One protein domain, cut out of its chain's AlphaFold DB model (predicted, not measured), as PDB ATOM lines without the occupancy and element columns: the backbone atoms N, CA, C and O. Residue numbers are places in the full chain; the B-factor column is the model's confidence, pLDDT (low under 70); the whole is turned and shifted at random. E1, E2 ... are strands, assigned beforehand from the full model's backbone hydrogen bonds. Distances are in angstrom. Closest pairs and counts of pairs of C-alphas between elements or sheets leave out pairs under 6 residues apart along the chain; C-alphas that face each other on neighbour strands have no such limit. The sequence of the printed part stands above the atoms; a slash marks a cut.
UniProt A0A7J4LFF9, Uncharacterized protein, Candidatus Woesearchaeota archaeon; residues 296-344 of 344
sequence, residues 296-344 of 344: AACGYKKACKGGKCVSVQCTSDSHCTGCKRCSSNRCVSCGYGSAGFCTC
ATOM      1  N   ALA A 296     122.856 141.116 151.091       75.62
ATOM      2  CA  ALA A 296     123.404 142.224 150.305       75.62
ATOM      3  C   ALA A 296     124.941 142.227 150.274       75.62
ATOM      4  O   ALA A 296     125.533 142.745 149.334       75.62
ATOM      5  N   ALA A 297     125.577 141.615 151.280       77.12
ATOM      6  CA  ALA A 297     127.021 141.389 151.301       77.12
ATOM      7  C   ALA A 297     127.450 140.241 150.370       77.12
ATOM      8  O   ALA A 297     128.638 140.017 150.163       77.12
ATOM      9  N   CYS A 298     126.485 139.505 149.812       75.06
ATOM     10  CA  CYS A 298     126.725 138.420 148.881       75.06
ATOM     11  C   CYS A 298     126.428 138.865 147.444       75.06
ATOM     12  O   CYS A 298     125.475 139.593 147.179       75.06
ATOM     13  N   GLY A 299     127.252 138.400 146.501       80.38
ATOM     14  CA  GLY A 299     127.068 138.686 145.077       80.38
ATOM     15  C   GLY A 299     125.779 138.099 144.483       80.38
ATOM     16  O   GLY A 299     124.961 137.474 145.160       80.38
ATOM     17  N   TYR A 300     125.609 138.270 143.171       82.62
ATOM     18  CA  TYR A 300     124.429 137.808 142.436       82.62
ATOM     19  C   TYR A 300     124.077 136.336 142.732       82.62
ATOM     20  O   TYR A 300     124.932 135.455 142.652       82.62
ATOM     21  N   LYS A 301     122.801 136.078 143.073       84.50
ATOM     22  CA  LYS A 301     122.255 134.748 143.423       84.50
ATOM     23  C   LYS A 301     122.979 134.025 144.573       84.50
ATOM     24  O   LYS A 301     123.030 132.796 144.615       84.50
ATOM     25  N   LYS A 302     123.483 134.775 145.554       86.62
ATOM     26  CA  LYS A 302     124.066 134.224 146.782       86.62
ATOM     27  C   LYS A 302     123.336 134.754 148.015       86.62
ATOM     28  O   LYS A 302     122.975 135.922 148.072       86.62
ATOM     29  N   ALA A 303     123.111 133.892 148.999       84.75
ATOM     30  CA  ALA A 303     122.500 134.248 150.275       84.75
ATOM     31  C   ALA A 303     123.468 133.981 151.420       84.75
ATOM     32  O   ALA A 303     124.262 133.043 151.369       84.75
ATOM     33  N   CYS A 304     123.355 134.770 152.477       85.50
ATOM     34  CA  CYS A 304     124.176 134.598 153.650       85.50
ATOM     35  C   CYS A 304     123.624 133.501 154.562       85.50
ATOM     36  O   CYS A 304     122.492 133.596 155.042       85.50
ATOM     37  N   LYS A 305     124.421 132.465 154.829       83.88
ATOM     38  CA  LYS A 305     124.104 131.427 155.815       83.88
ATOM     39  C   LYS A 305     125.310 131.171 156.704       83.88
ATOM     40  O   LYS A 305     126.346 130.728 156.224       83.88
ATOM     41  N   GLY A 306     125.159 131.443 158.000       79.12
ATOM     42  CA  GLY A 306     126.217 131.204 158.986       79.12
ATOM     43  C   GLY A 306     127.503 131.985 158.702       79.12
ATOM     44  O   GLY A 306     128.582 131.438 158.880       79.12
ATOM     45  N   GLY A 307     127.388 133.221 158.201       79.88
ATOM     46  CA  GLY A 307     128.539 134.060 157.848       79.88
ATOM     47  C   GLY A 307     129.158 133.760 156.483       79.88
ATOM     48  O   GLY A 307     130.096 134.444 156.096       79.88
ATOM     49  N   LYS A 308     128.621 132.793 155.727       82.44
ATOM     50  CA  LYS A 308     129.135 132.401 154.409       82.44
ATOM     51  C   LYS A 308     128.109 132.644 153.309       82.44
ATOM     52  O   LYS A 308     126.924 132.329 153.460       82.44
ATOM     53  N   CYS A 309     128.560 133.170 152.175       82.62
ATOM     54  CA  CYS A 309     127.719 133.333 150.995       82.62
ATOM     55  C   CYS A 309     127.545 131.995 150.270       82.62
ATOM     56  O   CYS A 309     128.462 131.511 149.613       82.62
ATOM     57  N   VAL A 310     126.347 131.419 150.344       84.62
ATOM     58  CA  VAL A 310     125.988 130.181 149.643       84.62
ATOM     59  C   VAL A 310     125.149 130.479 148.403       84.62
ATOM     60  O   VAL A 310     124.300 131.372 148.414       84.62
ATOM     61  N   SER A 311     125.355 129.719 147.329       85.88
ATOM     62  CA  SER A 311     124.572 129.853 146.094       85.88
ATOM     63  C   SER A 311     123.111 129.455 146.310       85.88
ATOM     64  O   SER A 311     122.810 128.432 146.930       85.88
ATOM     65  N   VAL A 312     122.192 130.261 145.785       86.44
ATOM     66  CA  VAL A 312     120.743 130.053 145.881       86.44
ATOM     67  C   VAL A 312     120.057 130.355 144.550       86.44
ATOM     68  O   VAL A 312     120.630 131.005 143.681       86.44
ATOM     69  N   GLN A 313     118.814 129.905 144.362       84.75
ATOM     70  CA  GLN A 313     118.117 130.156 143.092       84.75
ATOM     71  C   GLN A 313     117.713 131.627 142.932       84.75
ATOM     72  O   GLN A 313     117.703 132.145 141.815       84.75
ATOM     73  N   CYS A 314     117.394 132.299 144.039       85.81
ATOM     74  CA  CYS A 314     116.990 133.698 144.055       85.81
ATOM     75  C   CYS A 314     117.277 134.350 145.413       85.81
ATOM     76  O   CYS A 314     117.395 133.672 146.432       85.81
ATOM     77  N   THR A 315     117.349 135.676 145.411       84.69
ATOM     78  CA  THR A 315     117.331 136.535 146.611       84.69
ATOM     79  C   THR A 315     116.324 137.680 146.470       84.69
ATOM     80  O   THR A 315     115.981 138.320 147.458       84.69
ATOM     81  N   SER A 316     115.812 137.891 145.255       84.44
ATOM     82  CA  SER A 316     114.727 138.791 144.874       84.44
ATOM     83  C   SER A 316     113.880 138.128 143.784       84.44
ATOM     84  O   SER A 316     114.343 137.204 143.104       84.44
ATOM     85  N   ASP A 317     112.658 138.618 143.579       84.81
ATOM     86  CA  ASP A 317     111.740 138.092 142.556       84.81
ATOM     87  C   ASP A 317     112.298 138.239 141.134       84.81
ATOM     88  O   ASP A 317     112.094 137.367 140.296       84.81
ATOM     89  N   SER A 318     113.111 139.273 140.887       84.38
ATOM     90  CA  SER A 318     113.783 139.507 139.601       84.38
ATOM     91  C   SER A 318     114.762 138.402 139.187       84.38
ATOM     92  O   SER A 318     115.135 138.317 138.020       84.38
ATOM     93  N   HIS A 319     115.200 137.549 140.118       87.56
ATOM     94  CA  HIS A 319     116.094 136.427 139.819       87.56
ATOM     95  C   HIS A 319     115.354 135.198 139.270       87.56
ATOM     96  O   HIS A 319     116.004 134.262 138.785       87.56
ATOM     97  N   CYS A 320     114.021 135.192 139.358       85.50
ATOM     98  CA  CYS A 320     113.153 134.127 138.887       85.50
ATOM     99  C   CYS A 320     112.547 134.490 137.528       85.50
ATOM    100  O   CYS A 320     112.080 135.602 137.314       85.50
ATOM    101  N   THR A 321     112.548 133.536 136.598       87.69
ATOM    102  CA  THR A 321     111.928 133.704 135.279       87.69
ATOM    103  C   THR A 321     110.517 133.113 135.258       87.69
ATOM    104  O   THR A 321     110.242 132.084 135.884       87.69
ATOM    105  N   GLY A 322     109.618 133.758 134.510       85.12
ATOM    106  CA  GLY A 322     108.206 133.376 134.417       85.12
ATOM    107  C   GLY A 322     107.377 133.822 135.627       85.12
ATOM    108  O   GLY A 322     107.790 134.691 136.388       85.12
ATOM    109  N   CYS A 323     106.194 133.228 135.807       86.25
ATOM    110  CA  CYS A 323     105.305 133.544 136.928       86.25
ATOM    111  C   CYS A 323     105.770 132.869 138.230       86.25
ATOM    112  O   CYS A 323     105.193 131.884 138.699       86.25
ATOM    113  N   LYS A 324     106.887 133.352 138.773       90.19
ATOM    114  CA  LYS A 324     107.528 132.824 139.979       90.19
ATOM    115  C   LYS A 324     108.002 133.973 140.860       90.19
ATOM    116  O   LYS A 324     108.507 134.965 140.350       90.19
ATOM    117  N   ARG A 325     107.910 133.794 142.176       89.31
ATOM    118  CA  ARG A 325     108.480 134.707 143.178       89.31
ATOM    119  C   ARG A 325     109.583 134.028 143.964       89.31
ATOM    120  O   ARG A 325     109.641 132.797 144.042       89.31
ATOM    121  N   CYS A 326     110.448 134.819 144.571       87.38
ATOM    122  CA  CYS A 326     111.466 134.316 145.462       87.38
ATOM    123  C   CYS A 326     110.883 134.069 146.855       87.38
ATOM    124  O   CYS A 326     110.415 134.980 147.529       87.38
ATOM    125  N   SER A 327     110.936 132.821 147.315       88.06
ATOM    126  CA  SER A 327     110.546 132.447 148.674       88.06
ATOM    127  C   SER A 327     111.609 131.541 149.273       88.06
ATOM    128  O   SER A 327     111.961 130.513 148.694       88.06
ATOM    129  N   SER A 328     112.144 131.919 150.436       86.38
ATOM    130  CA  SER A 328     113.192 131.157 151.139       86.38
ATOM    131  C   SER A 328     114.392 130.807 150.241       86.38
ATOM    132  O   SER A 328     114.928 129.698 150.289       86.38
ATOM    133  N   ASN A 329     114.802 131.766 149.408       86.06
ATOM    134  CA  ASN A 329     115.886 131.655 148.433       86.06
ATOM    135  C   ASN A 329     115.672 130.599 147.321       86.06
ATOM    136  O   ASN A 329     116.632 130.111 146.713       86.06
ATOM    137  N   ARG A 330     114.412 130.231 147.044       87.50
ATOM    138  CA  ARG A 330     113.999 129.382 145.915       87.50
ATOM    139  C   ARG A 330     112.914 130.058 145.085       87.50
ATOM    140  O   ARG A 330     112.076 130.774 145.629       87.50
ATOM    141  N   CYS A 331     112.907 129.801 143.780       89.44
ATOM    142  CA  CYS A 331     111.855 130.305 142.904       89.44
ATOM    143  C   CYS A 331     110.610 129.424 143.030       89.44
ATOM    144  O   CYS A 331     110.627 128.265 142.610       89.44
ATOM    145  N   VAL A 332     109.534 129.969 143.593       90.25
ATOM    146  CA  VAL A 332     108.250 129.278 143.758       90.25
ATOM    147  C   VAL A 332     107.235 129.806 142.753       90.25
ATOM    148  O   VAL A 332     107.158 131.011 142.524       90.25
ATOM    149  N   SER A 333     106.472 128.906 142.131       88.81
ATOM    150  CA  SER A 333     105.424 129.277 141.176       88.81
ATOM    151  C   SER A 333     104.305 130.045 141.857       88.81
ATOM    152  O   SER A 333     103.859 129.679 142.946       88.81
ATOM    153  N   CYS A 334     103.845 131.095 141.192       84.50
ATOM    154  CA  CYS A 334     102.675 131.845 141.607       84.50
ATOM    155  C   CYS A 334     101.431 131.364 140.860       84.50
ATOM    156  O   CYS A 334     101.523 130.699 139.825       84.50
ATOM    157  N   GLY A 335     100.262 131.683 141.412       78.56
ATOM    158  CA  GLY A 335      98.998 131.464 140.720       78.56
ATOM    159  C   GLY A 335      98.814 132.480 139.596       78.56
ATOM    160  O   GLY A 335      99.408 133.557 139.619       78.56
ATOM    161  N   TYR A 336      97.965 132.148 138.630       77.38
ATOM    162  CA  TYR A 336      97.455 133.118 137.668       77.38
ATOM    163  C   TYR A 336      96.076 133.576 138.134       77.38
ATOM    164  O   TYR A 336      95.211 132.749 138.434       77.38
ATOM    165  N   GLY A 337      95.877 134.890 138.217       73.56
ATOM    166  CA  GLY A 337      94.576 135.466 138.533       73.56
ATOM    167  C   GLY A 337      93.558 135.192 137.424       73.56
ATOM    168  O   GLY A 337      93.904 134.795 136.312       73.56
ATOM    169  N   SER A 338      92.285 135.477 137.694       66.56
ATOM    170  CA  SER A 338      91.164 135.287 136.757       66.56
ATOM    171  C   SER A 338      91.299 136.058 135.433       66.56
ATOM    172  O   SER A 338      90.614 135.734 134.469       66.56
ATOM    173  N   ALA A 339      92.200 137.040 135.366       68.94
ATOM    174  CA  ALA A 339      92.536 137.794 134.158       68.94
ATOM    175  C   ALA A 339      93.829 137.311 133.458       68.94
ATOM    176  O   ALA A 339      94.327 137.986 132.564       68.94
ATOM    177  N   GLY A 340      94.403 136.171 133.863       67.12
ATOM    178  CA  GLY A 340      95.607 135.591 133.251       67.12
ATOM    179  C   GLY A 340      96.925 136.278 133.627       67.12
ATOM    180  O   GLY A 340      97.984 135.867 133.159       67.12
ATOM    181  N   PHE A 341      96.892 137.297 134.490       73.69
ATOM    182  CA  PHE A 341      98.097 137.922 135.031       73.69
ATOM    183  C   PHE A 341      98.689 137.083 136.160       73.69
ATOM    184  O   PHE A 341      97.964 136.469 136.945       73.69
ATOM    185  N   CYS A 342     100.018 137.080 136.245       75.94
ATOM    186  CA  CYS A 342     100.722 136.440 137.344       75.94
ATOM    187  C   CYS A 342     100.376 137.130 138.670       75.94
ATOM    188  O   CYS A 342     100.551 138.342 138.791       75.94
ATOM    189  N   THR A 343      99.895 136.367 139.651       78.00
ATOM    190  CA  THR A 343      99.541 136.863 140.987       78.00
ATOM    191  C   THR A 343     100.401 136.172 142.037       78.00
ATOM    192  O   THR A 343     100.152 135.020 142.415       78.00
ATOM    193  N   CYS A 344     101.422 136.910 142.461       71.88
ATOM    194  CA  CYS A 344     102.324 136.683 143.579       71.88
ATOM    195  C   CYS A 344     102.054 137.793 144.610       71.88
ATOM    196  O   CYS A 344     102.147 137.480 145.809       71.88
TER     197      CYS A 344
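This is residues 296 to 344 of the 344 residues of an uncharacterized protein of Candidatus Woesearchaeota archaeon (UniProt A0A7J4LFF9). With little regular structure, this is a loose rod of two small hairpins, E1 with E2 and E3 with E4, one after the other along its length, with loop residues 312 to 323 between them and a tail, residues 334 to 344, that folds back on itself. The 49 printed residues hold four strands, E1 to E4 in chain order, in two antiparallel sheets, and no named helix. The class is all strand, with 16 residues in named elements; the radius of gyration of the C-alphas is 12.9 A and the spans are 43 by 15 by 13 A.

Find C-alpha 302 at (124.066, 134.224, 146.782); there E1, residues 302 to 305, begins, 9.5 A long. E2, residues 308 to 311, measures 9.8 A. E3, residues 324 to 327, measures 9.2 A; E4, residues 330 to 333, runs 9.8 A to C-alpha 333 at (105.424, 129.277, 141.176).

In hairpin E1 and E2, 137 degrees between directions, find N 303 and O 310 within hydrogen-bond range, 2.8 A. In hairpin E3 and E4, 138 degrees, find N 325 and O 332, 2.9 A. E2 and E3 are apart.

The printed part has no cut. The link E2 to E3 is long. Residues 338 to 340 have pLDDT under 70.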